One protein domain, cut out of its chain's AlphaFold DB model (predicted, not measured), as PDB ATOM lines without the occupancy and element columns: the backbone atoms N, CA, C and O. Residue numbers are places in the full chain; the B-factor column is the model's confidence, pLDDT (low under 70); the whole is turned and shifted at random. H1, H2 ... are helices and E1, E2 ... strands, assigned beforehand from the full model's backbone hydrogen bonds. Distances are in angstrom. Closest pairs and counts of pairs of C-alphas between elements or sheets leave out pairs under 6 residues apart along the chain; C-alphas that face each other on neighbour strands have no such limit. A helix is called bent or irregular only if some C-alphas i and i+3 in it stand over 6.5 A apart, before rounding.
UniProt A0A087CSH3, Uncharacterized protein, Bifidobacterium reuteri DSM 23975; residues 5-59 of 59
ATOM      1  N   ILE A   5     173.146 214.924 149.499       86.00
ATOM      2  CA  ILE A   5     173.492 213.969 150.552       86.00
ATOM      3  C   ILE A   5     173.769 212.612 149.909       86.00
ATOM      4  O   ILE A   5     173.096 212.222 148.954       86.00
ATOM      5  N   THR A   6     174.754 211.901 150.448       89.19
ATOM      6  CA  THR A   6     175.123 210.563 149.989       89.19
ATOM      7  C   THR A   6     174.573 209.536 150.971       89.19
ATOM      8  O   THR A   6     174.925 209.533 152.151       89.19
ATOM      9  N   LEU A   7     173.692 208.664 150.488       86.88
ATOM     10  CA  LEU A   7     173.163 207.532 151.242       86.88
ATOM     11  C   LEU A   7     174.043 206.309 150.996       86.88
ATOM     12  O   LEU A   7     174.191 205.875 149.855       86.88
ATOM     13  N   HIS A   8     174.599 205.741 152.064       91.06
ATOM     14  CA  HIS A   8     175.299 204.460 152.020       91.06
ATOM     15  C   HIS A   8     174.379 203.355 152.528       91.06
ATOM     16  O   HIS A   8     173.971 203.360 153.686       91.06
ATOM     17  N   ILE A   9     174.078 202.397 151.659       87.00
ATOM     18  CA  ILE A   9     173.387 201.163 152.022       87.00
ATOM     19  C   ILE A   9     174.470 200.155 152.377       87.00
ATOM     20  O   ILE A   9     175.293 199.817 151.523       87.00
ATOM     21  N   THR A  10     174.493 199.698 153.624       92.38
ATOM     22  CA  THR A  10     175.500 198.760 154.131       92.38
ATOM     23  C   THR A  10     174.888 197.416 154.498       92.38
ATOM     24  O   THR A  10     173.707 197.340 154.833       92.38
ATOM     25  N   ASP A  11     175.693 196.354 154.484       90.25
ATOM     26  CA  ASP A  11     175.319 195.095 155.134       90.25
ATOM     27  C   ASP A  11     175.522 195.161 156.663       90.25
ATOM     28  O   ASP A  11     175.946 196.180 157.217       90.25
ATOM     29  N   GLN A  12     175.244 194.052 157.356       91.88
ATOM     30  CA  GLN A  12     175.422 193.948 158.811       91.88
ATOM     31  C   GLN A  12     176.887 194.007 159.274       91.88
ATOM     32  O   GLN A  12     177.145 194.270 160.444       91.88
ATOM     33  N   SER A  13     177.848 193.782 158.374       93.94
ATOM     34  CA  SER A  13     179.282 193.948 158.638       93.94
ATOM     35  C   SER A  13     179.764 195.392 158.440       93.94
ATOM     36  O   SER A  13     180.925 195.695 158.709       93.94
ATOM     37  N   GLY A  14     178.884 196.293 157.983       91.75
ATOM     38  CA  GLY A  14     179.211 197.685 157.674       91.75
ATOM     39  C   GLY A  14     179.818 197.879 156.284       91.75
ATOM     40  O   GLY A  14     180.243 198.984 155.945       91.75
ATOM     41  N   ARG A  15     179.856 196.832 155.448       92.69
ATOM     42  CA  ARG A  15     180.325 196.947 154.067       92.69
ATOM     43  C   ARG A  15     179.300 197.721 153.248       92.69
ATOM     44  O   ARG A  15     178.136 197.337 153.203       92.69
ATOM     45  N   ILE A  16     179.742 198.762 152.543       92.38
ATOM     46  CA  ILE A  16     178.895 199.507 151.603       92.38
ATOM     47  C   ILE A  16     178.540 198.598 150.421       92.38
ATOM     48  O   ILE A  16     179.414 198.137 149.687       92.38
ATOM     49  N   LEU A  17     177.245 198.348 150.256       89.19
ATOM     50  CA  LEU A  17     176.653 197.622 149.138       89.19
ATOM     51  C   LEU A  17     176.305 198.571 147.988       89.19
ATOM     52  O   LEU A  17     176.451 198.208 146.824       89.19
ATOM     53  N   ARG A  18     175.853 199.791 148.311       87.19
ATOM     54  CA  ARG A  18     175.465 200.814 147.332       87.19
ATOM     55  C   ARG A  18     175.618 202.214 147.925       87.19
ATOM     56  O   ARG A  18     175.326 202.418 149.102       87.19
ATOM     57  N   SER A  19     176.015 203.167 147.087       91.62
ATOM     58  CA  SER A  19     176.014 204.598 147.403       91.62
ATOM     59  C   SER A  19     175.080 205.327 146.445       91.62
ATOM     60  O   SER A  19     175.084 205.039 145.247       91.62
ATOM     61  N   ILE A  20     174.266 206.240 146.969       86.00
ATOM     62  CA  ILE A  20     173.292 207.001 146.184       86.00
ATOM     63  C   ILE A  20     173.428 208.478 146.544       86.00
ATOM     64  O   ILE A  20     173.165 208.863 147.683       86.00
ATOM     65  N   ASP A  21     173.812 209.298 145.569       86.94
ATOM     66  CA  ASP A  21     173.769 210.750 145.695       86.94
ATOM     67  C   ASP A  21     172.371 211.253 145.357       86.94
ATOM     68  O   ASP A  21     171.846 211.021 144.266       86.94
ATOM     69  N   ILE A  22     171.768 211.962 146.302       83.19
ATOM     70  CA  ILE A  22     170.441 212.546 146.141       83.19
ATOM     71  C   ILE A  22     170.471 214.035 146.493       83.19
ATOM     72  O   ILE A  22     171.298 214.470 147.303       83.19
ATOM     73  N   PRO A  23     169.563 214.843 145.922       83.62
ATOM     74  CA  PRO A  23     169.378 216.216 146.364       83.62
ATOM     75  C   PRO A  23     169.082 216.250 147.863       83.62
ATOM     76  O   PRO A  23     168.223 215.507 148.345       83.62
ATOM     77  N   ALA A  24     169.776 217.115 148.600       83.75
ATOM     78  CA  ALA A  24     169.477 217.306 150.006       83.75
ATOM     79  C   ALA A  24     168.045 217.861 150.125       83.75
ATOM     80  O   ALA A  24     167.708 218.841 149.448       83.75
ATOM     81  N   PRO A  25     167.188 217.258 150.963       84.62
ATOM     82  CA  PRO A  25     165.867 217.789 151.240       84.62
ATOM     83  C   PRO A  25     166.036 219.073 152.045       84.62
ATOM     84  O   PRO A  25     166.316 219.062 153.243       84.62
ATOM     85  N   MET A  26     165.912 220.195 151.349       81.44
ATOM     86  CA  MET A  26     166.047 221.527 151.916       81.44
ATOM     87  C   MET A  26     164.678 222.198 151.918       81.44
ATOM     88  O   MET A  26     163.975 222.206 150.907       81.44
ATOM     89  N   ARG A  27     164.322 222.831 153.030       77.38
ATOM     90  CA  ARG A  27     163.266 223.837 153.068       77.38
ATOM     91  C   ARG A  27     163.804 225.137 152.509       77.38
ATOM     92  O   ARG A  27     164.863 225.608 152.930       77.38
ATOM     93  N   ALA A  28     163.047 225.710 151.576       63.81
ATOM     94  CA  ALA A  28     163.290 227.063 151.109       63.81
ATOM     95  C   ALA A  28     163.297 227.997 152.319       63.81
ATOM     96  O   ALA A  28     162.379 227.971 153.147       63.81
ATOM     97  N   ALA A  29     164.357 228.781 152.434       61.84
ATOM     98  CA  ALA A  29     164.400 229.821 153.432       61.84
ATOM     99  C   ALA A  29     163.332 230.886 153.158       61.84
ATOM    100  O   ALA A  29     162.902 231.093 152.020       61.84
ATOM    101  N   TYR A  30     162.962 231.612 154.212       66.00
ATOM    102  CA  TYR A  30     162.440 232.972 154.076       66.00
ATOM    103  C   TYR A  30     163.406 233.812 153.214       66.00
ATOM    104  O   TYR A  30     164.583 233.458 153.155       66.00
ATOM    105  N   PRO A  31     162.952 234.896 152.556       67.81
ATOM    106  CA  PRO A  31     163.702 235.590 151.497       67.81
ATOM    107  C   PRO A  31     165.180 235.922 151.791       67.81
ATOM    108  O   PRO A  31     165.961 235.972 150.849       67.81
ATOM    109  N   ASP A  32     165.580 236.054 153.060       66.06
ATOM    110  CA  ASP A  32     166.954 236.365 153.493       66.06
ATOM    111  C   ASP A  32     167.570 235.328 154.464       66.06
ATOM    112  O   ASP A  32     168.559 235.600 155.145       66.06
ATOM    113  N   GLY A  33     166.978 234.137 154.593       64.38
ATOM    114  CA  GLY A  33     167.443 233.103 155.522       64.38
ATOM    115  C   GLY A  33     168.356 232.048 154.877       64.38
ATOM    116  O   GLY A  33     168.313 231.839 153.665       64.38
ATOM    117  N   PRO A  34     169.152 231.309 155.669       71.38
ATOM    118  CA  PRO A  34     169.790 230.094 155.183       71.38
ATOM    119  C   PRO A  34     168.731 229.013 154.934       71.38
ATOM    120  O   PRO A  34     167.848 228.787 155.766       71.38
ATOM    121  N   SER A  35     168.821 228.321 153.797       77.75
ATOM    122  CA  SER A  35     168.017 227.119 153.562       77.75
ATOM    123  C   SER A  35     168.367 226.080 154.625       77.75
ATOM    124  O   SER A  35     169.544 225.807 154.866       77.75
ATOM    125  N   MET A  36     167.355 225.501 155.259       83.50
ATOM    126  CA  MET A  36     167.537 224.506 156.317       83.50
ATOM    127  C   MET A  36     167.165 223.121 155.815       83.50
ATOM    128  O   MET A  36     166.318 222.979 154.937       83.50
ATOM    129  N   PHE A  37     167.770 222.095 156.402       83.94
ATOM    130  CA  PHE A  37     167.376 220.714 156.157       83.94
ATOM    131  C   PHE A  37     165.914 220.483 156.571       83.94
ATOM    132  O   PHE A  37     165.488 220.927 157.640       83.94
ATOM    133  N   ASP A  38     165.144 219.800 155.727       86.44
ATOM    134  CA  ASP A  38     163.759 219.427 156.005       86.44
ATOM    135  C   ASP A  38     163.676 217.953 156.431       86.44
ATOM    136  O   ASP A  38     163.736 217.065 155.573       86.44
ATOM    137  N   PRO A  39     163.493 217.667 157.734       83.75
ATOM    138  CA  PRO A  39     163.413 216.294 158.220       83.75
ATOM    139  C   PRO A  39     162.180 215.545 157.697       83.75
ATOM    140  O   PRO A  39     162.254 214.340 157.489       83.75
ATOM    141  N   ASN A  40     161.067 216.233 157.417       87.88
ATOM    142  CA  ASN A  40     159.855 215.584 156.908       87.88
ATOM    143  C   ASN A  40     159.999 215.221 155.426       87.88
ATOM    144  O   ASN A  40     159.509 214.186 154.978       87.88
ATOM    145  N   ALA A  41     160.654 216.082 154.644       84.94
ATOM    146  CA  ALA A  41     160.959 215.766 153.253       84.94
ATOM    147  C   ALA A  41     162.018 214.658 153.148       84.94
ATOM    148  O   ALA A  41     161.949 213.848 152.225       84.94
ATOM    149  N   PHE A  42     162.952 214.586 154.103       85.62
ATOM    150  CA  PHE A  42     163.895 213.476 154.206       85.62
ATOM    151  C   PHE A  42     163.210 212.147 154.529       85.62
ATOM    152  O   PHE A  42     163.456 211.166 153.836       85.62
ATOM    153  N   ASP A  43     162.309 212.126 155.510       87.44
ATOM    154  CA  ASP A  43     161.554 210.929 155.898       87.44
ATOM    155  C   ASP A  43     160.772 210.330 154.712       87.44
ATOM    156  O   ASP A  43     160.946 209.167 154.355       87.44
ATOM    157  N   ARG A  44     160.035 211.173 153.975       87.00
ATOM    158  CA  ARG A  44     159.325 210.765 152.745       87.00
ATOM    159  C   ARG A  44     160.251 210.246 151.650       87.00
ATOM    160  O   ARG A  44     159.843 209.441 150.813       87.00
ATOM    161  N   LEU A  45     161.470 210.769 151.589       83.62
ATOM    162  CA  LEU A  45     162.461 210.333 150.621       83.62
ATOM    163  C   LEU A  45     163.024 208.954 150.997       83.62
ATOM    164  O   LEU A  45     163.195 208.121 150.108       83.62
ATOM    165  N   LEU A  46     163.249 208.685 152.286       84.19
ATOM    166  CA  LEU A  46     163.668 207.367 152.768       84.19
ATOM    167  C   LEU A  46     162.602 206.298 152.510       84.19
ATOM    168  O   LEU A  46     162.945 205.200 152.066       84.19
ATOM    169  N   ASP A  47     161.327 206.626 152.723       86.19
ATOM    170  CA  ASP A  47     160.201 205.720 152.469       86.19
ATOM    171  C   ASP A  47     160.174 205.266 150.996       86.19
ATOM    172  O   ASP A  47     160.245 204.076 150.690       86.19
ATOM    173  N   ARG A  48     160.273 206.224 150.064       81.88
ATOM    174  CA  ARG A  48     160.345 205.951 148.616       81.88
ATOM    175  C   ARG A  48     161.554 205.120 148.201       81.88
ATOM    176  O   ARG A  48     161.446 204.274 147.313       81.88
ATOM    177  N   ILE A  49     162.721 205.386 148.790       80.19
ATOM    178  CA  ILE A  49     163.937 204.611 148.506       80.19
ATOM    179  C   ILE A  49     163.760 203.174 148.997       80.19
ATOM    180  O   ILE A  49     164.122 202.240 148.285       80.19
ATOM    181  N   THR A  50     163.150 202.994 150.166       81.06
ATOM    182  CA  THR A  50     162.854 201.673 150.729       81.06
ATOM    183  C   THR A  50     161.913 200.885 149.821       81.06
ATOM    184  O   THR A  50     162.215 199.738 149.495       81.06
ATOM    185  N   GLU A  51     160.829 201.500 149.332       82.06
ATOM    186  CA  GLU A  51     159.925 200.872 148.358       82.06
ATOM    187  C   GLU A  51     160.643 200.476 147.059       82.06
ATOM    188  O   GLU A  51     160.372 199.418 146.490       82.06
ATOM    189  N   HIS A  52     161.543 201.331 146.565       74.19
ATOM    190  CA  HIS A  52     162.293 201.062 145.341       74.19
ATOM    191  C   HIS A  52     163.244 199.875 145.515       74.19
ATOM    192  O   HIS A  52     163.257 198.983 144.672       74.19
ATOM    193  N   ILE A  53     163.977 199.826 146.631       74.88
ATOM    194  CA  ILE A  53     164.893 198.722 146.944       74.88
ATOM    195  C   ILE A  53     164.127 197.403 147.086       74.88
ATOM    196  O   ILE A  53     164.558 196.403 146.516       74.88
ATOM    197  N   HIS A  54     162.985 197.397 147.788       73.12
ATOM    198  CA  HIS A  54     162.156 196.194 147.946       73.12
ATOM    199  C   HIS A  54     161.722 195.633 146.582       73.12
ATOM    200  O   HIS A  54     161.901 194.452 146.305       73.12
ATOM    201  N   LYS A  55     161.260 196.507 145.678       71.44
ATOM    202  CA  LYS A  55     160.848 196.117 144.319       71.44
ATOM    203  C   LYS A  55     161.987 195.560 143.462       71.44
ATOM    204  O   LYS A  55     161.715 194.750 142.582       71.44
ATOM    205  N   GLU A  56     163.229 195.996 143.678       65.25
ATOM    206  CA  GLU A  56     164.405 195.440 142.990       65.25
ATOM    207  C   GLU A  56     164.837 194.080 143.563       65.25
ATOM    208  O   GLU A  56     165.514 193.330 142.870       65.25
ATOM    209  N   THR A  57     164.468 193.749 144.809       60.81
ATOM    210  CA  THR A  57     164.841 192.471 145.450       60.81
ATOM    211  C   THR A  57     163.830 191.345 145.224       60.81
ATOM    212  O   THR A  57     164.171 190.183 145.427       60.81
ATOM    213  N   GLU A  58     162.604 191.669 144.808       61.69
ATOM    214  CA  GLU A  58     161.541 190.702 144.487       61.69
ATOM    215  C   GLU A  58     161.502 190.284 142.997       61.69
ATOM    216  O   GLU A  58     160.605 189.536 142.599       61.69
ATOM    217  N   GLN A  59     162.452 190.751 142.172       50.31
ATOM    218  CA  GLN A  59     162.641 190.349 140.765       50.31
ATOM    219  C   GLN A  59     163.825 189.394 140.607       50.31
ATOM    220  O   GLN A  59     163.731 188.508 139.726       50.31
TER     221      GLN A  59
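This is residues 5 to 59 of the 59 residues of an uncharacterized protein of Bifidobacterium reuteri DSM 23975 (UniProt A0A087CSH3). A two-stranded hairpin, E1 and E2, and a single helix, H1, run lengthwise with a gap between E1 and H1, and the long loop of residues 24 to 38 reaches out and folds back between E2 and H1, making one end of a loose rod. At the other end, residues 50 to 59, of which 50 to 57 belong to H1, stand free. The printed part has 55 residues, with two named strands and then one named helix along the chain, and the sheet E1 - E2 is antiparallel. The class is mixed, helices and strands; the whole is loose, with a radius of gyration of the C-alphas of 14.5 A and spans of 46 by 22 by 15 A.

E1 is residues 5 to 10, 15.8 A from first to last C-alpha, and begins with C-alpha 5 at (173.492, 213.969, 150.552). E2 is residues 16 to 23, 19.9 A long, and ends with C-alpha 23 at (169.378, 216.216, 146.364). H1 is residues 39 to 57, 27.1 A long, from C-alpha 39 at (163.413, 216.294, 158.220) to C-alpha 57 at (164.841, 192.471, 145.450).

E1 and E2 form a hairpin over a tight link of 5 residues, antiparallel at 160 degrees between their directions. The C-alphas of Thr 6 and Asp 21 face each other at 4.5 A. N 9 and O 18, at 2.8 A, and N 20 and O 7, at 2.9 A, are within hydrogen-bond range. Residues 26 to 27 pair with residues 36 to 37, antiparallel. E1 and H1 are apart. In H1, which is not bent, every O i to N i+4 pair is within hydrogen-bond range.

The two C-alphas farthest apart, those of Asp 32 and Gln 59, are 47.9 A apart. The printed part has no cut and ends at the chain's last residue, 59. The link from E2 to H1, 15 residues, is long. Mean pLDDT of the printed part is 80.7; residues 28 to 33 and 56 to 59 are under 70.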